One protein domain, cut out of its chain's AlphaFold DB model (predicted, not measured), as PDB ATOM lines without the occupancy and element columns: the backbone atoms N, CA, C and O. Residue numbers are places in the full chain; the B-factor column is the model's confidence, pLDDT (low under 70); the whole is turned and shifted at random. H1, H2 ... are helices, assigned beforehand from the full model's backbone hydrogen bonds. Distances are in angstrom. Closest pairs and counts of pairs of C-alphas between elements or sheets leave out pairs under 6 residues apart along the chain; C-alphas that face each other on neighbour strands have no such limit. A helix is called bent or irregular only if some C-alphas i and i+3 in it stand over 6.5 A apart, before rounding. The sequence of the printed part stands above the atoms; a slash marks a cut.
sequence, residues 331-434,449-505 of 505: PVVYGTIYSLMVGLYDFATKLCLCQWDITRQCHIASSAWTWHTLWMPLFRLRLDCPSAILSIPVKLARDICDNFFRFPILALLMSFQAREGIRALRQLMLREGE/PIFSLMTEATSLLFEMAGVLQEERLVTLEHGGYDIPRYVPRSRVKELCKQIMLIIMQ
ATOM      1  N   PRO A 331     161.811 165.979  76.268       80.94
ATOM      2  CA  PRO A 331     162.311 164.645  76.599       80.94
ATOM      3  C   PRO A 331     163.835 164.523  76.495       80.94
ATOM      4  O   PRO A 331     164.423 163.683  77.169       80.94
ATOM      5  N   VAL A 332     164.487 165.358  75.680       80.75
ATOM      6  CA  VAL A 332     165.947 165.365  75.546       80.75
ATOM      7  C   VAL A 332     166.584 166.030  76.758       80.75
ATOM      8  O   VAL A 332     167.474 165.451  77.370       80.75
ATOM      9  N   VAL A 333     166.087 167.211  77.148       88.12
ATOM     10  CA  VAL A 333     166.523 167.869  78.392       88.12
ATOM     11  C   VAL A 333     166.282 166.929  79.565       88.12
ATOM     12  O   VAL A 333     167.198 166.687  80.342       88.12
ATOM     13  N   TYR A 334     165.086 166.344  79.646       89.19
ATOM     14  CA  TYR A 334     164.738 165.395  80.693       89.19
ATOM     15  C   TYR A 334     165.725 164.224  80.750       89.19
ATOM     16  O   TYR A 334     166.335 163.996  81.787       89.19
ATOM     17  N   GLY A 335     165.925 163.510  79.636       84.75
ATOM     18  CA  GLY A 335     166.783 162.326  79.589       84.75
ATOM     19  C   GLY A 335     168.245 162.630  79.920       84.75
ATOM     20  O   GLY A 335     168.867 161.900  80.691       84.75
ATOM     21  N   THR A 336     168.789 163.733  79.399       86.88
ATOM     22  CA  THR A 336     170.183 164.112  79.655       86.88
ATOM     23  C   THR A 336     170.401 164.597  81.086       86.88
ATOM     24  O   THR A 336     171.362 164.177  81.728       86.88
ATOM     25  N   ILE A 337     169.514 165.448  81.615       92.75
ATOM     26  CA  ILE A 337     169.609 165.913  83.005       92.75
ATOM     27  C   ILE A 337     169.379 164.748  83.962       92.75
ATOM     28  O   ILE A 337     170.129 164.601  84.919       92.75
ATOM     29  N   TYR A 338     168.418 163.868  83.681       91.38
ATOM     30  CA  TYR A 338     168.210 162.655  84.462       91.38
ATOM     31  C   TYR A 338     169.477 161.791  84.525       91.38
ATOM     32  O   TYR A 338     169.917 161.425  85.613       91.38
ATOM     33  N   SER A 339     170.091 161.510  83.372       87.81
ATOM     34  CA  SER A 339     171.330 160.730  83.292       87.81
ATOM     35  C   SER A 339     172.466 161.376  84.095       87.81
ATOM     36  O   SER A 339     173.147 160.684  84.855       87.81
ATOM     37  N   LEU A 340     172.616 162.703  84.004       93.06
ATOM     38  CA  LEU A 340     173.552 163.456  84.838       93.06
ATOM     39  C   LEU A 340     173.247 163.279  86.328       93.06
ATOM     40  O   LEU A 340     174.165 163.005  87.093       93.06
ATOM     41  N   MET A 341     171.987 163.422  86.740       95.38
ATOM     42  CA  MET A 341     171.592 163.308  88.144       95.38
ATOM     43  C   MET A 341     171.906 161.915  88.687       95.38
ATOM     44  O   MET A 341     172.600 161.809  89.693       95.38
ATOM     45  N   VAL A 342     171.507 160.846  87.994       92.00
ATOM     46  CA  VAL A 342     171.861 159.469  88.387       92.00
ATOM     47  C   VAL A 342     173.371 159.309  88.527       92.00
ATOM     48  O   VAL A 342     173.834 158.794  89.545       92.00
ATOM     49  N   GLY A 343     174.131 159.793  87.539       90.94
ATOM     50  CA  GLY A 343     175.588 159.780  87.583       90.94
ATOM     51  C   GLY A 343     176.123 160.495  88.821       90.94
ATOM     52  O   GLY A 343     176.915 159.916  89.555       90.94
ATOM     53  N   LEU A 344     175.667 161.722  89.093       93.50
ATOM     54  CA  LEU A 344     176.124 162.529  90.227       93.50
ATOM     55  C   LEU A 344     175.851 161.851  91.570       93.50
ATOM     56  O   LEU A 344     176.729 161.874  92.429       93.50
ATOM     57  N   TYR A 345     174.681 161.235  91.756       94.44
ATOM     58  CA  TYR A 345     174.359 160.528  93.000       94.44
ATOM     59  C   TYR A 345     175.166 159.231  93.159       94.44
ATOM     60  O   TYR A 345     175.723 159.008  94.231       94.44
ATOM     61  N   ASP A 346     175.309 158.417  92.108       90.06
ATOM     62  CA  ASP A 346     176.152 157.208  92.150       90.06
ATOM     63  C   ASP A 346     177.625 157.552  92.430       90.06
ATOM     64  O   ASP A 346     178.290 156.946  93.277       90.06
ATOM     65  N   PHE A 347     178.132 158.579  91.751       88.25
ATOM     66  CA  PHE A 347     179.482 159.087  91.931       88.25
ATOM     67  C   PHE A 347     179.697 159.643  93.331       88.25
ATOM     68  O   PHE A 347     180.667 159.274  93.982       88.25
ATOM     69  N   ALA A 348     178.794 160.478  93.841       86.44
ATOM     70  CA  ALA A 348     178.945 161.067  95.164       86.44
ATOM     71  C   ALA A 348     178.912 160.037  96.292       86.44
ATOM     72  O   ALA A 348     179.601 160.219  97.300       86.44
ATOM     73  N   THR A 349     178.173 158.940  96.106       85.69
ATOM     74  CA  THR A 349     178.274 157.790  96.995       85.69
ATOM     75  C   THR A 349     179.708 157.257  96.985       85.69
ATOM     76  O   THR A 349     180.332 157.236  98.038       85.69
ATOM     77  N   LYS A 350     180.288 156.934  95.820       85.50
ATOM     78  CA  LYS A 350     181.676 156.428  95.707       85.50
ATOM     79  C   LYS A 350     182.725 157.412  96.241       85.50
ATOM     80  O   LYS A 350     183.669 157.011  96.920       85.50
ATOM     81  N   LEU A 351     182.534 158.707  95.995       81.38
ATOM     82  CA  LEU A 351     183.430 159.780  96.424       81.38
ATOM     83  C   LEU A 351     183.569 159.933  97.935       81.38
ATOM     84  O   LEU A 351     184.530 160.558  98.386       81.38
ATOM     85  N   CYS A 352     182.625 159.420  98.725       80.25
ATOM     86  CA  CYS A 352     182.705 159.513 100.181       80.25
ATOM     87  C   CYS A 352     183.996 158.877 100.736       80.25
ATOM     88  O   CYS A 352     184.444 159.270 101.811       80.25
ATOM     89  N   LEU A 353     184.632 157.974  99.978       78.88
ATOM     90  CA  LEU A 353     185.944 157.394 100.289       78.88
ATOM     91  C   LEU A 353     187.121 158.346 100.024       78.88
ATOM     92  O   LEU A 353     188.158 158.246 100.671       78.88
ATOM     93  N   CYS A 354     186.987 159.284  99.089       81.44
ATOM     94  CA  CYS A 354     188.070 160.177  98.683       81.44
ATOM     95  C   CYS A 354     188.093 161.429  99.566       81.44
ATOM     96  O   CYS A 354     187.619 162.488  99.157       81.44
ATOM     97  N   GLN A 355     188.606 161.327 100.790       81.00
ATOM     98  CA  GLN A 355     188.638 162.453 101.738       81.00
ATOM     99  C   GLN A 355     189.827 163.405 101.534       81.00
ATOM    100  O   GLN A 355     189.814 164.524 102.035       81.00
ATOM    101  N   TRP A 356     190.841 163.006 100.767       82.31
ATOM    102  CA  TRP A 356     191.992 163.856 100.467       82.31
ATOM    103  C   TRP A 356     191.717 164.784  99.279       82.31
ATOM    104  O   TRP A 356     191.285 164.336  98.214       82.31
ATOM    105  N   ASP A 357     191.970 166.081  99.446       82.69
ATOM    106  CA  ASP A 357     192.023 167.044  98.350       82.69
ATOM    107  C   ASP A 357     193.478 167.306  97.967       82.69
ATOM    108  O   ASP A 357     194.201 168.029  98.652       82.69
ATOM    109  N   ILE A 358     193.886 166.736  96.833       80.00
ATOM    110  CA  ILE A 358     195.240 166.868  96.282       80.00
ATOM    111  C   ILE A 358     195.594 168.338  96.015       80.00
ATOM    112  O   ILE A 358     196.743 168.735  96.188       80.00
ATOM    113  N   THR A 359     194.620 169.165  95.627       79.44
ATOM    114  CA  THR A 359     194.866 170.567  95.247       79.44
ATOM    115  C   THR A 359     195.174 171.442  96.452       79.44
ATOM    116  O   THR A 359     195.994 172.352  96.366       79.44
ATOM    117  N   ARG A 360     194.520 171.156  97.579       82.62
ATOM    118  CA  ARG A 360     194.670 171.899  98.835       82.62
ATOM    119  C   ARG A 360     195.616 171.222  99.817       82.62
ATOM    120  O   ARG A 360     195.919 171.814 100.846       82.62
ATOM    121  N   GLN A 361     196.041 169.996  99.511       83.00
ATOM    122  CA  GLN A 361     196.784 169.117 100.414       83.00
ATOM    123  C   GLN A 361     196.116 169.024 101.791       83.00
ATOM    124  O   GLN A 361     196.769 169.108 102.830       83.00
ATOM    125  N   CYS A 362     194.786 168.912 101.800       84.06
ATOM    126  CA  CYS A 362     194.006 168.900 103.027       84.06
ATOM    127  C   CYS A 362     192.921 167.825 103.002       84.06
ATOM    128  O   CYS A 362     192.473 167.368 101.947       84.06
ATOM    129  N   HIS A 363     192.469 167.449 104.194       82.25
ATOM    130  CA  HIS A 363     191.296 166.604 104.364       82.25
ATOM    131  C   HIS A 363     190.014 167.408 104.111       82.25
ATOM    132  O   HIS A 363     189.906 168.573 104.499       82.25
ATOM    133  N   ILE A 364     189.049 166.786 103.441       84.06
ATOM    134  CA  ILE A 364     187.702 167.302 103.234       84.06
ATOM    135  C   ILE A 364     186.712 166.241 103.705       84.06
ATOM    136  O   ILE A 364     186.785 165.078 103.309       84.06
ATOM    137  N   ALA A 365     185.721 166.673 104.487       88.75
ATOM    138  CA  ALA A 365     184.568 165.862 104.861       88.75
ATOM    139  C   ALA A 365     183.667 165.595 103.638       88.75
ATOM    140  O   ALA A 365     182.634 166.238 103.439       88.75
ATOM    141  N   SER A 366     184.087 164.666 102.775       89.62
ATOM    142  CA  SER A 366     183.409 164.307 101.525       89.62
ATOM    143  C   SER A 366     181.947 163.955 101.733       89.62
ATOM    144  O   SER A 366     181.102 164.389 100.956       89.62
ATOM    145  N   SER A 367     181.636 163.203 102.790       91.38
ATOM    146  CA  SER A 367     180.264 162.794 103.070       91.38
ATOM    147  C   SER A 367     179.409 163.975 103.525       91.38
ATOM    148  O   SER A 367     178.246 164.055 103.133       91.38
ATOM    149  N   ALA A 368     179.982 164.938 104.257       92.75
ATOM    150  CA  ALA A 368     179.299 166.193 104.575       92.75
ATOM    151  C   ALA A 368     179.038 167.029 103.314       92.75
ATOM    152  O   ALA A 368     177.920 167.503 103.107       92.75
ATOM    153  N   TRP A 369     180.032 167.169 102.428       94.06
ATOM    154  CA  TRP A 369     179.846 167.860 101.148       94.06
ATOM    155  C   TRP A 369     178.744 167.201 100.311       94.06
ATOM    156  O   TRP A 369     177.855 167.904  99.832       94.06
ATOM    157  N   THR A 370     178.755 165.871 100.186       94.69
ATOM    158  CA  THR A 370     177.730 165.100  99.466       94.69
ATOM    159  C   THR A 370     176.346 165.310 100.084       94.69
ATOM    160  O   THR A 370     175.383 165.569  99.362       94.69
ATOM    161  N   TRP A 371     176.236 165.268 101.416       96.19
ATOM    162  CA  TRP A 371     174.985 165.546 102.123       96.19
ATOM    163  C   TRP A 371     174.436 166.938 101.802       96.19
ATOM    164  O   TRP A 371     173.299 167.071 101.349       96.19
ATOM    165  N   HIS A 372     175.244 167.982 101.993       96.50
ATOM    166  CA  HIS A 372     174.797 169.363 101.826       96.50
ATOM    167  C   HIS A 372     174.575 169.758 100.364       96.50
ATOM    168  O   HIS A 372     173.681 170.554 100.081       96.50
ATOM    169  N   THR A 373     175.369 169.212  99.444       96.56
ATOM    170  CA  THR A 373     175.330 169.577  98.022       96.56
ATOM    171  C   THR A 373     174.284 168.789  97.251       96.56
ATOM    172  O   THR A 373     173.648 169.367  96.378       96.56
ATOM    173  N   LEU A 374     174.084 167.500  97.552       96.38
ATOM    174  CA  LEU A 374     173.240 166.613  96.742       96.38
ATOM    175  C   LEU A 374     171.971 166.176  97.467       96.38
ATOM    176  O   LEU A 374     170.868 166.384  96.965       96.38
ATOM    177  N   TRP A 375     172.097 165.585  98.652       97.19
ATOM    178  CA  TRP A 375     170.943 165.007  99.346       97.19
ATOM    179  C   TRP A 375     170.004 166.077  99.906       97.19
ATOM    180  O   TRP A 375     168.791 165.995  99.726       97.19
ATOM    181  N   MET A 376     170.550 167.135 100.509       97.88
ATOM    182  CA  MET A 376     169.733 168.180 101.124       97.88
ATOM    183  C   MET A 376     168.851 168.943 100.112       97.88
ATOM    184  O   MET A 376     167.675 169.143 100.412       97.88
ATOM    185  N   PRO A 377     169.316 169.339  98.910       97.75
ATOM    186  CA  PRO A 377     168.424 169.912  97.898       97.75
ATOM    187  C   PRO A 377     167.259 168.999  97.503       97.75
ATOM    188  O   PRO A 377     166.128 169.468  97.435       97.75
ATOM    189  N   LEU A 378     167.503 167.696  97.316       97.25
ATOM    190  CA  LEU A 378     166.448 166.724  97.005       97.25
ATOM    191  C   LEU A 378     165.412 166.635  98.131       97.25
ATOM    192  O   LEU A 378     164.207 166.693  97.886       97.25
ATOM    193  N   PHE A 379     165.874 166.531  99.376       97.69
ATOM    194  CA  PHE A 379     164.990 166.440 100.534       97.69
ATOM    195  C   PHE A 379     164.193 167.727 100.760       97.69
ATOM    196  O   PHE A 379     163.003 167.660 101.058       97.69
ATOM    197  N   ARG A 380     164.806 168.900 100.562       96.75
ATOM    198  CA  ARG A 380     164.092 170.185 100.614       96.75
ATOM    199  C   ARG A 380     163.042 170.279  99.525       96.75
ATOM    200  O   ARG A 380     161.894 170.556  99.840       96.75
ATOM    201  N   LEU A 381     163.381 169.927  98.285       95.56
ATOM    202  CA  LEU A 381     162.408 169.902  97.197       95.56
ATOM    203  C   LEU A 381     161.215 168.993  97.522       95.56
ATOM    204  O   LEU A 381     160.075 169.338  97.221       95.56
ATOM    205  N   ARG A 382     161.454 167.854  98.184       95.56
ATOM    206  CA  ARG A 382     160.385 166.954  98.629       95.56
ATOM    207  C   ARG A 382     159.497 167.541  99.730       95.56
ATOM    208  O   ARG A 382     158.296 167.242  99.762       95.56
ATOM    209  N   LEU A 383     160.058 168.325 100.644       94.94
ATOM    210  CA  LEU A 383     159.291 169.016 101.681       94.94
ATOM    211  C   LEU A 383     158.499 170.178 101.073       94.94
ATOM    212  O   LEU A 383     157.270 170.170 101.158       94.94
ATOM    213  N   ASP A 384     159.191 171.069 100.366       94.69
ATOM    214  CA  ASP A 384     158.672 172.332  99.835       94.69
ATOM    215  C   ASP A 384     157.688 172.123  98.670       94.69
ATOM    216  O   ASP A 384     156.735 172.882  98.500       94.69
ATOM    217  N   CYS A 385     157.913 171.106  97.833       94.12
ATOM    218  CA  CYS A 385     157.167 170.864  96.595       94.12
ATOM    219  C   CYS A 385     156.860 169.362  96.409       94.12
ATOM    220  O   CYS A 385     157.353 168.727  95.474       94.12
ATOM    221  N   PRO A 386     156.010 168.750  97.252       92.44
ATOM    222  CA  PRO A 386     155.735 167.310  97.194       92.44
ATOM    223  C   PRO A 386     155.141 166.875  95.846       92.44
ATOM    224  O   PRO A 386     155.515 165.836  95.311       92.44
ATOM    225  N   SER A 387     154.256 167.688  95.263       90.62
ATOM    226  CA  SER A 387     153.620 167.421  93.968       90.62
ATOM    227  C   SER A 387     154.619 167.412  92.811       90.62
ATOM    228  O   SER A 387     154.453 166.640  91.872       90.62
ATOM    229  N   ALA A 388     155.672 168.228  92.907       90.62
ATOM    230  CA  ALA A 388     156.758 168.282  91.940       90.62
ATOM    231  C   ALA A 388     157.550 166.964  91.932       90.62
ATOM    232  O   ALA A 388     157.851 166.417  90.880       90.62
ATOM    233  N   ILE A 389     157.829 166.394  93.105       90.12
ATOM    234  CA  ILE A 389     158.501 165.091  93.187       90.12
ATOM    235  C   ILE A 389     157.626 163.963  92.632       90.12
ATOM    236  O   ILE A 389     158.139 163.067  91.964       90.12
ATOM    237  N   LEU A 390     156.309 164.019  92.845       88.00
ATOM    238  CA  LEU A 390     155.382 163.004  92.335       88.00
ATOM    239  C   LEU A 390     155.295 162.965  90.799       88.00
ATOM    240  O   LEU A 390     154.831 161.965  90.254       88.00
ATOM    241  N   SER A 391     155.747 164.007  90.089       89.31
ATOM    242  CA  SER A 391     155.841 163.969  88.624       89.31
ATOM    243  C   SER A 391     157.083 163.228  88.123       89.31
ATOM    244  O   SER A 391     157.156 162.893  86.941       89.31
ATOM    245  N   ILE A 392     158.061 162.958  88.995       91.50
ATOM    246  CA  ILE A 392     159.233 162.156  88.658       91.50
ATOM    247  C   ILE A 392     158.806 160.682  88.656       91.50
ATOM    248  O   ILE A 392     158.249 160.196  89.643       91.50
ATOM    249  N   PRO A 393     159.073 159.916  87.584       91.56
ATOM    250  CA  PRO A 393     158.766 158.498  87.554       91.56
ATOM    251  C   PRO A 393     159.430 157.760  88.723       91.56
ATOM    252  O   PRO A 393     160.643 157.828  88.918       91.56
ATOM    253  N   VAL A 394     158.630 156.991  89.465       92.12
ATOM    254  CA  VAL A 394     159.031 156.309  90.713       92.12
ATOM    255  C   VAL A 394     160.286 155.454  90.548       92.12
ATOM    256  O   VAL A 394     161.125 155.414  91.443       92.12
ATOM    257  N   LYS A 395     160.435 154.786  89.396       91.00
ATOM    258  CA  LYS A 395     161.628 153.992  89.082       91.00
ATOM    259  C   LYS A 395     162.903 154.836  89.169       91.00
ATOM    260  O   LYS A 395     163.864 154.413  89.785       91.00
ATOM    261  N   LEU A 396     162.874 156.038  88.604       89.94
ATOM    262  CA  LEU A 396     164.027 156.930  88.538       89.94
ATOM    263  C   LEU A 396     164.380 157.498  89.914       89.94
ATOM    264  O   LEU A 396     165.546 157.544  90.297       89.94
ATOM    265  N   ALA A 397     163.360 157.895  90.679       94.38
ATOM    266  CA  ALA A 397     163.554 158.340  92.053       94.38
ATOM    267  C   ALA A 397     164.143 157.216  92.923       94.38
ATOM    268  O   ALA A 397     165.040 157.470  93.722       94.38
ATOM    269  N   ARG A 398     163.692 155.970  92.722       94.62
ATOM    270  CA  ARG A 398     164.245 154.786  93.390       94.62
ATOM    271  C   ARG A 398     165.694 154.523  92.990       94.62
ATOM    272  O   ARG A 398     166.518 154.398  93.882       94.62
ATOM    273  N   ASP A 399     166.015 154.542  91.696       90.81
ATOM    274  CA  ASP A 399     167.388 154.345  91.204       90.81
ATOM    275  C   ASP A 399     168.371 155.338  91.864       90.81
ATOM    276  O   ASP A 399     169.495 154.977  92.205       90.81
ATOM    277  N   ILE A 400     167.942 156.587  92.096       94.94
ATOM    278  CA  ILE A 400     168.734 157.598  92.812       94.94
ATOM    279  C   ILE A 400     168.798 157.318  94.319       94.94
ATOM    280  O   ILE A 400     169.882 157.397  94.897       94.94
ATOM    281  N   CYS A 401     167.674 156.990  94.963       96.00
ATOM    282  CA  CYS A 401     167.628 156.736  96.408       96.00
ATOM    283  C   CYS A 401     168.426 155.489  96.812       96.00
ATOM    284  O   CYS A 401     169.132 155.516  97.819       96.00
ATOM    285  N   ASP A 402     168.384 154.432  95.999       93.56
ATOM    286  CA  ASP A 402     169.105 153.179  96.239       93.56
ATOM    287  C   ASP A 402     170.631 153.400  96.280       93.56
ATOM    288  O   ASP A 402     171.352 152.676  96.971       93.56
ATOM    289  N   ASN A 403     171.143 154.454  95.624       92.31
ATOM    290  CA  ASN A 403     172.559 154.820  95.701       92.31
ATOM    291  C   ASN A 403     172.994 155.276  97.100       92.31
ATOM    292  O   ASN A 403     174.187 155.197  97.390       92.31
ATOM    293  N   PHE A 404     172.088 155.730  97.974       94.81
ATOM    294  CA  PHE A 404     172.450 156.182  99.323       94.81
ATOM    295  C   PHE A 404     173.007 155.032 100.173       94.81
ATOM    296  O   PHE A 404     174.070 155.154 100.781       94.81
ATOM    297  N   PHE A 405     172.319 153.885 100.168       92.44
ATOM    298  CA  PHE A 405     172.681 152.706 100.962       92.44
ATOM    299  C   PHE A 405     173.442 151.634 100.180       92.44
ATOM    300  O   PHE A 405     173.833 150.618 100.756       92.44
ATOM    301  N   ARG A 406     173.720 151.869  98.889       91.06
ATOM    302  CA  ARG A 406     174.484 150.948  98.033       91.06
ATOM    303  C   ARG A 406     175.802 150.499  98.668       91.06
ATOM    304  O   ARG A 406     176.196 149.347  98.510       91.06
ATOM    305  N   PHE A 407     176.462 151.396  99.399       89.00
ATOM    306  CA  PHE A 407     177.666 151.099 100.170       89.00
ATOM    307  C   PHE A 407     177.433 151.467 101.640       89.00
ATOM    308  O   PHE A 407     177.618 152.629 102.010       89.00
ATOM    309  N   PRO A 408     177.061 150.501 102.504       90.62
ATOM    310  CA  PRO A 408     176.673 150.779 103.887       90.62
ATOM    311  C   PRO A 408     177.711 151.587 104.668       90.62
ATOM    312  O   PRO A 408     177.355 152.499 105.405       90.62
ATOM    313  N   ILE A 409     179.005 151.320 104.453       87.00
ATOM    314  CA  ILE A 409     180.093 152.061 105.108       87.00
ATOM    315  C   ILE A 409     180.052 153.567 104.802       87.00
ATOM    316  O   ILE A 409     180.356 154.377 105.669       87.00
ATOM    317  N   LEU A 410     179.616 153.962 103.603       88.44
ATOM    318  CA  LEU A 410     179.560 155.364 103.172       88.44
ATOM    319  C   LEU A 410     178.347 156.076 103.754       88.44
ATOM    320  O   LEU A 410     178.457 157.227 104.169       88.44
ATOM    321  N   ALA A 411     177.223 155.366 103.870       92.38
ATOM    322  CA  ALA A 411     176.070 155.853 104.612       92.38
ATOM    323  C   ALA A 411     176.438 156.091 106.092       92.38
ATOM    324  O   ALA A 411     176.116 157.140 106.641       92.38
ATOM    325  N   LEU A 412     177.201 155.183 106.716       91.25
ATOM    326  CA  LEU A 412     177.696 155.355 108.090       91.25
ATOM    327  C   LEU A 412     178.660 156.543 108.241       91.25
ATOM    328  O   LEU A 412     178.591 157.275 109.226       91.25
ATOM    329  N   LEU A 413     179.555 156.767 107.274       90.44
ATOM    330  CA  LEU A 413     180.412 157.957 107.280       90.44
ATOM    331  C   LEU A 413     179.586 159.240 107.158       90.44
ATOM    332  O   LEU A 413     179.867 160.226 107.839       90.44
ATOM    333  N   MET A 414     178.537 159.222 106.338       93.19
ATOM    334  CA  MET A 414     177.624 160.349 106.185       93.19
ATOM    335  C   MET A 414     176.825 160.633 107.456       93.19
ATOM    336  O   MET A 414     176.697 161.800 107.821       93.19
ATOM    337  N   SER A 415     176.347 159.607 108.169       94.38
ATOM    338  CA  SER A 415     175.587 159.802 109.412       94.38
ATOM    339  C   SER A 415     176.395 160.475 110.520       94.38
ATOM    340  O   SER A 415     175.845 161.207 111.344       94.38
ATOM    341  N   PHE A 416     177.711 160.279 110.511       92.00
ATOM    342  CA  PHE A 416     178.642 160.988 111.376       92.00
ATOM    343  C   PHE A 416     179.011 162.378 110.829       92.00
ATOM    344  O   PHE A 416     178.760 163.378 111.500       92.00
ATOM    345  N   GLN A 417     179.567 162.470 109.617       91.94
ATOM    346  CA  GLN A 417     180.100 163.731 109.080       91.94
ATOM    347  C   GLN A 417     179.013 164.787 108.823       91.94
ATOM    348  O   GLN A 417     179.290 165.981 108.882       91.94
ATOM    349  N   ALA A 418     177.775 164.362 108.552       94.94
ATOM    350  CA  ALA A 418     176.635 165.239 108.301       94.94
ATOM    351  C   ALA A 418     175.604 165.248 109.446       94.94
ATOM    352  O   ALA A 418     174.457 165.648 109.238       94.94
ATOM    353  N   ARG A 419     175.996 164.823 110.658       95.38
ATOM    354  CA  ARG A 419     175.111 164.660 111.829       95.38
ATOM    355  C   ARG A 419     174.206 165.865 112.089       95.38
ATOM    356  O   ARG A 419     172.999 165.705 112.250       95.38
ATOM    357  N   GLU A 420     174.765 167.074 112.088       96.38
ATOM    358  CA  GLU A 420     173.988 168.300 112.318       96.38
ATOM    359  C   GLU A 420     172.983 168.570 111.190       96.38
ATOM    360  O   GLU A 420     171.841 168.954 111.443       96.38
ATOM    361  N   GLY A 421     173.361 168.284 109.941       96.62
ATOM    362  CA  GLY A 421     172.458 168.372 108.794       96.62
ATOM    363  C   GLY A 421     171.307 167.364 108.866       96.62
ATOM    364  O   GLY A 421     170.171 167.711 108.546       96.62
ATOM    365  N   ILE A 422     171.579 166.143 109.330       97.31
ATOM    366  CA  ILE A 422     170.572 165.092 109.539       97.31
ATOM    367  C   ILE A 422     169.590 165.486 110.644       97.31
ATOM    368  O   ILE A 422     168.377 165.383 110.460       97.31
ATOM    369  N   ARG A 423     170.092 165.997 111.774       97.44
ATOM    370  CA  ARG A 423     169.251 166.506 112.870       97.44
ATOM    371  C   ARG A 423     168.373 167.663 112.410       97.44
ATOM    372  O   ARG A 423     167.179 167.668 112.700       97.44
ATOM    373  N   ALA A 424     168.937 168.608 111.657       97.31
ATOM    374  CA  ALA A 424     168.181 169.716 111.085       97.31
ATOM    375  C   ALA A 424     167.062 169.219 110.155       97.31
ATOM    376  O   ALA A 424     165.932 169.691 110.256       97.31
ATOM    377  N   LEU A 425     167.339 168.224 109.302       97.44
ATOM    378  CA  LEU A 425     166.321 167.616 108.446       97.44
ATOM    379  C   LEU A 425     165.216 166.927 109.252       97.44
ATOM    380  O   LEU A 425     164.044 167.141 108.963       97.44
ATOM    381  N   ARG A 426     165.566 166.159 110.291       97.44
ATOM    382  CA  ARG A 426     164.582 165.525 111.183       97.44
ATOM    383  C   ARG A 426     163.623 166.557 111.780       97.44
ATOM    384  O   ARG A 426     162.416 166.350 111.769       97.44
ATOM    385  N   GLN A 427     164.147 167.689 112.253       97.25
ATOM    386  CA  GLN A 427     163.328 168.773 112.807       97.25
ATOM    387  C   GLN A 427     162.409 169.409 111.757       97.25
ATOM    388  O   GLN A 427     161.262 169.724 112.060       97.25
ATOM    389  N   LEU A 428     162.884 169.571 110.517       96.12
ATOM    390  CA  LEU A 428     162.041 170.038 109.411       96.12
ATOM    391  C   LEU A 428     160.920 169.040 109.097       96.12
ATOM    392  O   LEU A 428     159.777 169.446 108.922       96.12
ATOM    393  N   MET A 429     161.226 167.740 109.083       95.38
ATOM    394  CA  MET A 429     160.230 166.692 108.847       95.38
ATOM    395  C   MET A 429     159.149 166.657 109.928       95.38
ATOM    396  O   MET A 429     157.983 166.502 109.587       95.38
ATOM    397  N   LEU A 430     159.511 166.833 111.205       94.62
ATOM    398  CA  LEU A 430     158.541 166.884 112.306       94.62
ATOM    399  C   LEU A 430     157.587 168.077 112.164       94.62
ATOM    400  O   LEU A 430     156.377 167.903 112.264       94.62
ATOM    401  N   ARG A 431     158.118 169.264 111.835       93.62
ATOM    402  CA  ARG A 431     157.307 170.476 111.618       93.62
ATOM    403  C   ARG A 431     156.321 170.334 110.456       93.62
ATOM    404  O   ARG A 431     155.197 170.809 110.545       93.62
ATOM    405  N   GLU A 432     156.740 169.692 109.367       89.31
ATOM    406  CA  GLU A 432     155.896 169.482 108.181       89.31
ATOM    407  C   GLU A 432     154.915 168.306 108.343       89.31
ATOM    408  O   GLU A 432     153.816 168.331 107.787       89.31
ATOM    409  N   GLY A 433     155.296 167.268 109.100       83.19
ATOM    410  CA  GLY A 433     154.483 166.076 109.358       83.19
ATOM    411  C   GLY A 433     153.204 166.392 110.130       83.19
ATOM    412  O   GLY A 433     152.125 165.969 109.721       83.19
ATOM    413  N   GLU A 434     153.304 167.255 111.147       72.62
ATOM    414  CA  GLU A 434     152.150 167.770 111.902       72.62
ATOM    415  C   GLU A 434     151.099 168.442 110.997       72.62
ATOM    416  O   GLU A 434     149.912 168.465 111.321       72.62
ATOM    417  N   PRO A 449     159.788 156.933  97.368       95.69
ATOM    418  CA  PRO A 449     161.130 156.459  97.686       95.69
ATOM    419  C   PRO A 449     161.978 157.542  98.363       95.69
ATOM    420  O   PRO A 449     162.813 157.219  99.204       95.69
ATOM    421  N   ILE A 450     161.741 158.821  98.053       96.12
ATOM    422  CA  ILE A 450     162.517 159.930  98.614       96.12
ATOM    423  C   ILE A 450     162.108 160.156 100.065       96.12
ATOM    424  O   ILE A 450     162.972 160.281 100.928       96.12
ATOM    425  N   PHE A 451     160.806 160.150 100.363       95.06
ATOM    426  CA  PHE A 451     160.341 160.262 101.746       95.06
ATOM    427  C   PHE A 451     160.738 159.043 102.597       95.06
ATOM    428  O   PHE A 451     161.119 159.199 103.760       95.06
ATOM    429  N   SER A 452     160.717 157.840 102.012       95.56
ATOM    430  CA  SER A 452     161.236 156.630 102.663       95.56
ATOM    431  C   SER A 452     162.715 156.791 103.025       95.56
ATOM    432  O   SER A 452     163.086 156.581 104.179       95.56
ATOM    433  N   LEU A 453     163.542 157.243 102.075       96.81
ATOM    434  CA  LEU A 453     164.957 157.516 102.316       96.81
ATOM    435  C   LEU A 453     165.154 158.597 103.387       96.81
ATOM    436  O   LEU A 453     165.995 158.436 104.263       96.81
ATOM    437  N   MET A 454     164.377 159.682 103.358       97.50
ATOM    438  CA  MET A 454     164.439 160.729 104.385       97.50
ATOM    439  C   MET A 454     164.159 160.170 105.779       97.50
ATOM    440  O   MET A 454     164.872 160.499 106.724       97.50
ATOM    441  N   THR A 455     163.149 159.309 105.908       96.56
ATOM    442  CA  THR A 455     162.781 158.671 107.179       96.56
ATOM    443  C   THR A 455     163.906 157.769 107.683       96.56
ATOM    444  O   THR A 455     164.280 157.834 108.852       96.56
ATOM    445  N   GLU A 456     164.507 156.977 106.796       96.75
ATOM    446  CA  GLU A 456     165.622 156.096 107.141       96.75
ATOM    447  C   GLU A 456     166.887 156.886 107.514       96.75
ATOM    448  O   GLU A 456     167.464 156.676 108.585       96.75
ATOM    449  N   ALA A 457     167.266 157.862 106.685       96.81
ATOM    450  CA  ALA A 457     168.440 158.715 106.869       96.81
ATOM    451  C   ALA A 457     168.315 159.671 108.066       96.81
ATOM    452  O   ALA A 457     169.322 160.168 108.563       96.81
ATOM    453  N   THR A 458     167.097 159.938 108.545       97.38
ATOM    454  CA  THR A 458     166.860 160.702 109.778       97.38
ATOM    455  C   THR A 458     166.486 159.824 110.964       97.38
ATOM    456  O   THR A 458     166.260 160.354 112.051       97.38
ATOM    457  N   SER A 459     166.477 158.497 110.836       97.19
ATOM    458  CA  SER A 459     166.177 157.612 111.963       97.19
ATOM    459  C   SER A 459     167.206 157.756 113.092       97.19
ATOM    460  O   SER A 459     168.387 158.043 112.868       97.19
ATOM    461  N   LEU A 460     166.770 157.545 114.337       97.06
ATOM    462  CA  LEU A 460     167.678 157.526 115.489       97.06
ATOM    463  C   LEU A 460     168.680 156.365 115.390       97.06
ATOM    464  O   LEU A 460     169.826 156.504 115.807       97.06
ATOM    465  N   LEU A 461     168.281 155.246 114.777       96.50
ATOM    466  CA  LEU A 461     169.171 154.113 114.520       96.50
ATOM    467  C   LEU A 461     170.324 154.491 113.588       96.50
ATOM    468  O   LEU A 461     171.468 154.137 113.868       96.50
ATOM    469  N   PHE A 462     170.051 155.240 112.518       95.94
ATOM    470  CA  PHE A 462     171.091 155.683 111.590       95.94
ATOM    471  C   PHE A 462     172.075 156.661 112.246       95.94
ATOM    472  O   PHE A 462     173.288 156.550 112.054       95.94
ATOM    473  N   GLU A 463     171.573 157.562 113.094       95.69
ATOM    474  CA  GLU A 463     172.413 158.447 113.909       95.69
ATOM    475  C   GLU A 463     173.304 157.651 114.877       95.69
ATOM    476  O   GLU A 463     174.514 157.881 114.934       95.69
ATOM    477  N   MET A 464     172.742 156.662 115.582       95.94
ATOM    478  CA  MET A 464     173.499 155.779 116.476       95.94
ATOM    479  C   MET A 464     174.553 154.956 115.735       95.94
ATOM    480  O   MET A 464     175.653 154.747 116.252       95.94
ATOM    481  N   ALA A 465     174.251 154.522 114.513       93.00
ATOM    482  CA  ALA A 465     175.208 153.833 113.663       93.00
ATOM    483  C   ALA A 465     176.391 154.750 113.290       93.00
ATOM    484  O   ALA A 465     177.535 154.297 113.276       93.00
ATOM    485  N   GLY A 466     176.138 156.049 113.092       92.44
ATOM    486  CA  GLY A 466     177.176 157.067 112.909       92.44
ATOM    487  C   GLY A 466     178.038 157.289 114.145       92.44
ATOM    488  O   GLY A 466     179.255 157.371 114.029       92.44
ATOM    489  N   VAL A 467     177.436 157.333 115.339       93.81
ATOM    490  CA  VAL A 467     178.188 157.398 116.610       93.81
ATOM    491  C   VAL A 467     179.091 156.175 116.763       93.81
ATOM    492  O   VAL A 467     180.263 156.308 117.100       93.81
ATOM    493  N   LEU A 468     178.579 154.976 116.477       92.25
ATOM    494  CA  LEU A 468     179.390 153.760 116.518       92.25
ATOM    495  C   LEU A 468     180.540 153.810 115.503       92.25
ATOM    496  O   LEU A 468     181.643 153.368 115.819       92.25
ATOM    497  N   GLN A 469     180.291 154.334 114.301       90.75
ATOM    498  CA  GLN A 469     181.321 154.483 113.279       90.75
ATOM    499  C   GLN A 469     182.392 155.492 113.703       90.75
ATOM    500  O   GLN A 469     183.568 155.167 113.618       90.75
ATOM    501  N   GLU A 470     182.015 156.659 114.228       90.69
ATOM    502  CA  GLU A 470     182.942 157.656 114.785       90.69
ATOM    503  C   GLU A 470     183.840 157.045 115.871       90.69
ATOM    504  O   GLU A 470     185.060 157.185 115.838       90.69
ATOM    505  N   GLU A 471     183.258 156.280 116.797       90.25
ATOM    506  CA  GLU A 471     184.008 155.612 117.865       90.25
ATOM    507  C   GLU A 471     185.008 154.578 117.326       90.25
ATOM    508  O   GLU A 471     186.035 154.327 117.958       90.25
ATOM    509  N   ARG A 472     184.741 153.988 116.154       87.19
ATOM    510  CA  ARG A 472     185.635 153.034 115.484       87.19
ATOM    511  C   ARG A 472     186.795 153.695 114.752       87.19
ATOM    512  O   ARG A 472     187.644 152.957 114.272       87.19
ATOM    513  N   LEU A 473     186.881 155.019 114.677       84.69
ATOM    514  CA  LEU A 473     187.949 155.719 113.959       84.69
ATOM    515  C   LEU A 473     188.931 156.365 114.944       84.69
ATOM    516  O   LEU A 473     188.518 156.917 115.962       84.69
ATOM    517  N   VAL A 474     190.241 156.239 114.690       70.75
ATOM    518  CA  VAL A 474     191.295 156.763 115.590       70.75
ATOM    519  C   VAL A 474     191.358 158.288 115.564       70.75
ATOM    520  O   VAL A 474     191.444 158.881 116.631       70.75
ATOM    521  N   THR A 475     191.268 158.908 114.386       61.12
ATOM    522  CA  THR A 475     191.198 160.366 114.157       61.12
ATOM    523  C   THR A 475     190.988 160.616 112.659       61.12
ATOM    524  O   THR A 475     191.607 159.924 111.854       61.12
ATOM    525  N   LEU A 476     190.210 161.637 112.280       57.31
ATOM    526  CA  LEU A 476     190.041 162.084 110.881       57.31
ATOM    527  C   LEU A 476     191.278 162.813 110.305       57.31
ATOM    528  O   LEU A 476     191.336 163.088 109.111       57.31
ATOM    529  N   GLU A 477     192.260 163.161 111.142       54.81
ATOM    530  CA  GLU A 477     193.276 164.171 110.804       54.81
ATOM    531  C   GLU A 477     194.506 163.643 110.044       54.81
ATOM    532  O   GLU A 477     195.228 164.438 109.449       54.81
ATOM    533  N   HIS A 478     194.765 162.329 110.005       47.50
ATOM    534  CA  HIS A 478     196.006 161.791 109.422       47.50
ATOM    535  C   HIS A 478     195.762 161.025 108.114       47.50
ATOM    536  O   HIS A 478     195.572 159.812 108.097       47.50
ATOM    537  N   GLY A 479     195.810 161.750 106.992       49.69
ATOM    538  CA  GLY A 479     196.051 161.168 105.665       49.69
ATOM    539  C   GLY A 479     194.852 160.536 104.952       49.69
ATOM    540  O   GLY A 479     195.049 159.842 103.962       49.69
ATOM    541  N   GLY A 480     193.620 160.762 105.421       54.06
ATOM    542  CA  GLY A 480     192.408 160.303 104.726       54.06
ATOM    543  C   GLY A 480     192.158 158.792 104.783       54.06
ATOM    544  O   GLY A 480     191.250 158.309 104.109       54.06
ATOM    545  N   TYR A 481     192.927 158.055 105.589       59.72
ATOM    546  CA  TYR A 481     192.649 156.661 105.905       59.72
ATOM    547  C   TYR A 481     191.982 156.572 107.270       59.72
ATOM    548  O   TYR A 481     192.572 156.883 108.304       59.72
ATOM    549  N   ASP A 482     190.743 156.103 107.254       68.31
ATOM    550  CA  ASP A 482     189.995 155.712 108.434       68.31
ATOM    551  C   ASP A 482     190.706 154.530 109.116       68.31
ATOM    552  O   ASP A 482     190.499 153.373 108.749       68.31
ATOM    553  N   ILE A 483     191.591 154.801 110.088       75.94
ATOM    554  CA  ILE A 483     192.259 153.745 110.861       75.94
ATOM    555  C   ILE A 483     191.240 153.168 111.850       75.94
ATOM    556  O   ILE A 483     190.820 153.883 112.772       75.94
ATOM    557  N   PRO A 484     190.840 151.889 111.701       81.19
ATOM    558  CA  PRO A 484     189.899 151.280 112.616       81.19
ATOM    559  C   PRO A 484     190.542 151.095 113.996       81.19
ATOM    560  O   PRO A 484     191.650 150.572 114.116       81.19
ATOM    561  N   ARG A 485     189.817 151.456 115.054       86.12
ATOM    562  CA  ARG A 485     190.132 151.113 116.445       86.12
ATOM    563  C   ARG A 485     189.042 150.276 117.084       86.12
ATOM    564  O   ARG A 485     187.868 150.308 116.711       86.12
ATOM    565  N   TYR A 486     189.451 149.550 118.114       88.88
ATOM    566  CA  TYR A 486     188.523 148.878 119.003       88.88
ATOM    567  C   TYR A 486     187.740 149.902 119.825       88.88
ATOM    568  O   TYR A 486     188.320 150.757 120.493       88.88
ATOM    569  N   VAL A 487     186.414 149.767 119.816       90.38
ATOM    570  CA  VAL A 487     185.537 150.521 120.713       90.38
ATOM    571  C   VAL A 487     185.582 149.858 122.093       90.38
ATOM    572  O   VAL A 487     185.373 148.642 122.182       90.38
ATOM    573  N   PRO A 488     185.825 150.607 123.184       93.19
ATOM    574  CA  PRO A 488     185.842 150.044 124.529       93.19
ATOM    575  C   PRO A 488     184.553 149.279 124.850       93.19
ATOM    576  O   PRO A 488     183.447 149.755 124.587       93.19
ATOM    577  N   ARG A 489     184.666 148.102 125.480       94.00
ATOM    578  CA  ARG A 489     183.509 147.237 125.787       94.00
ATOM    579  C   ARG A 489     182.428 147.952 126.606       94.00
ATOM    580  O   ARG A 489     181.245 147.694 126.403       94.00
ATOM    581  N   SER A 490     182.818 148.824 127.535       96.50
ATOM    582  CA  SER A 490     181.891 149.657 128.315       96.50
ATOM    583  C   SER A 490     181.062 150.571 127.414       96.50
ATOM    584  O   SER A 490     179.842 150.621 127.551       96.50
ATOM    585  N   ARG A 491     181.709 151.222 126.443       94.38
ATOM    586  CA  ARG A 491     181.061 152.091 125.461       94.38
ATOM    587  C   ARG A 491     180.142 151.312 124.526       94.38
ATOM    588  O   ARG A 491     179.011 151.733 124.325       94.38
ATOM    589  N   VAL A 492     180.567 150.145 124.036       94.12
ATOM    590  CA  VAL A 492     179.705 149.265 123.224       94.12
ATOM    591  C   VAL A 492     178.442 148.873 123.991       94.12
ATOM    592  O   VAL A 492     177.348 148.986 123.450       94.12
ATOM    593  N   LYS A 493     178.564 148.468 125.265       96.38
ATOM    594  CA  LYS A 493     177.399 148.142 126.108       96.38
ATOM    595  C   LYS A 493     176.426 149.315 126.223       96.38
ATOM    596  O   LYS A 493     175.220 149.095 126.189       96.38
ATOM    597  N   GLU A 494     176.946 150.529 126.369       97.38
ATOM    598  CA  GLU A 494     176.128 151.737 126.455       97.38
ATOM    599  C   GLU A 494     175.396 152.030 125.140       97.38
ATOM    600  O   GLU A 494     174.180 152.208 125.139       97.38
ATOM    601  N   LEU A 495     176.099 151.967 124.005       94.56
ATOM    602  CA  LEU A 495     175.486 152.132 122.683       94.56
ATOM    603  C   LEU A 495     174.414 151.063 122.418       94.56
ATOM    604  O   LEU A 495     173.341 151.386 121.917       94.56
ATOM    605  N   CYS A 496     174.651 149.805 122.810       95.75
ATOM    606  CA  CYS A 496     173.651 148.741 122.698       95.75
ATOM    607  C   CYS A 496     172.390 149.035 123.519       95.75
ATOM    608  O   CYS A 496     171.291 148.798 123.029       95.75
ATOM    609  N   LYS A 497     172.520 149.565 124.744       97.50
ATOM    610  CA  LYS A 497     171.354 149.967 125.549       97.50
ATOM    611  C   LYS A 497     170.550 151.066 124.857       97.50
ATOM    612  O   LYS A 497     169.332 150.964 124.798       97.50
ATOM    613  N   GLN A 498     171.224 152.074 124.305       97.44
ATOM    614  CA  GLN A 498     170.568 153.168 123.581       97.44
ATOM    615  C   GLN A 498     169.841 152.664 122.327       97.44
ATOM    616  O   GLN A 498     168.691 153.025 122.103       97.44
ATOM    617  N   ILE A 499     170.462 151.762 121.560       95.88
ATOM    618  CA  ILE A 499     169.825 151.114 120.402       95.88
ATOM    619  C   ILE A 499     168.591 150.310 120.830       95.88
ATOM    620  O   ILE A 499     167.547 150.430 120.195       95.88
ATOM    621  N   MET A 500     168.672 149.533 121.916       97.12
ATOM    622  CA  MET A 500     167.520 148.781 122.433       97.12
ATOM    623  C   MET A 500     166.366 149.703 122.831       97.12
ATOM    624  O   MET A 500     165.221 149.394 122.521       97.12
ATOM    625  N   LEU A 501     166.655 150.843 123.468       97.44
ATOM    626  CA  LEU A 501     165.633 151.836 123.807       97.44
ATOM    627  C   LEU A 501     164.958 152.413 122.558       97.44
ATOM    628  O   LEU A 501     163.745 152.569 122.563       97.44
ATOM    629  N   ILE A 502     165.720 152.680 121.493       96.06
ATOM    630  CA  ILE A 502     165.178 153.174 120.219       96.06
ATOM    631  C   ILE A 502     164.298 152.119 119.535       96.06
ATOM    632  O   ILE A 502     163.271 152.474 118.982       96.06
ATOM    633  N   ILE A 503     164.681 150.837 119.560       94.88
ATOM    634  CA  ILE A 503     163.901 149.747 118.936       94.88
ATOM    635  C   ILE A 503     162.588 149.475 119.691       94.88
ATOM    636  O   ILE A 503     161.637 148.965 119.107       94.88
ATOM    637  N   MET A 504     162.548 149.761 120.996       95.12
ATOM    638  CA  MET A 504     161.364 149.557 121.839       95.12
ATOM    639  C   MET A 504     160.351 150.712 121.792       95.12
ATOM    640  O   MET A 504     159.249 150.541 122.315       95.12
ATOM    641  N   GLN A 505     160.731 151.867 121.233       91.56
ATOM    642  CA  GLN A 505     159.847 153.008 120.961       91.56
ATOM    643  C   GLN A 505     159.196 152.842 119.593       91.56
ATOM    644  O   GLN A 505     157.991 153.163 119.500       91.56
TER     645      GLN A 505
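This is residues 331 to 434 and 449 to 505 of the 505 residues of an uncharacterized protein of Neolentinus lepideus HHB14362 ss-1 (UniProt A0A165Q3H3). A flat slab of helices has H2a, one arm of the bent helix H2, and H5 in its middle; H1 and H4 pack side by side towards one end, and the hairpin of H8 and H9 makes the other. Residues 331 to 337 of H1 stick out. The printed part has 161 residues with nine named helices, H1 to H9 in chain order, and no named strand: all helix. It is compact, with a radius of gyration of the C-alphas of 17.2 A and spans of 55 by 46 by 22 A.

H1, residues 331 to 351, begins at C-alpha (162.311, 164.645, 76.599) and is 29.4 A long. H2, residues 366 to 384, was assigned as one helix by its hydrogen bonds but is bent, C-alphas 373 and 376 being 6.5 A apart; its arms are H2a, 366 to 373, and H2b, 376 to 384. Then come H3, 386 to 390, H4, 394 to 405, H5, 408 to 417, H6, 419 to 434, 23.2 A, H7, 449 to 457, H8, 460 to 471, and H9, 489 to 504, 22.6 A, ending at (161.364, 149.557, 121.839).

H1 touches H4 the same way at a shallow tilt of 14 degrees (C-alphas 346 and 403, 5.6 A). H1 and H2a form a hairpin, closest at C-alphas 348 and 370, 6.0 A. H2a touches H5 (367 and 414, 4.8 A), only just about perpendicular at 73 degrees. H2b touches H7 (379 and 454, 6.9 A) and H3 only at the corner (382 and 389, 6.1 A). H4 touches H7 (398 and 449, 5.6 A). H5 touches H8 (416 and 466, 4.5 A), about perpendicular at 85 degrees. H8 touches H9 with residues 495 to 502 of H9 alone (461 and 499, 6.6 A). H6 is close to but not clearly touching H2b (383 and 432, 7.3 A). Every O i to N i+4 pair is within hydrogen-bond range except in H4, 5 of 8.

C-alphas 332 and 490, the farthest apart, are 57.3 A apart. Residues 435 to 448 are cut out, C-alphas 434 and 449 standing 20.3 A apart. The links H1 to H2 and H8 to H9 are long; residues 475 to 482 have pLDDT under 70.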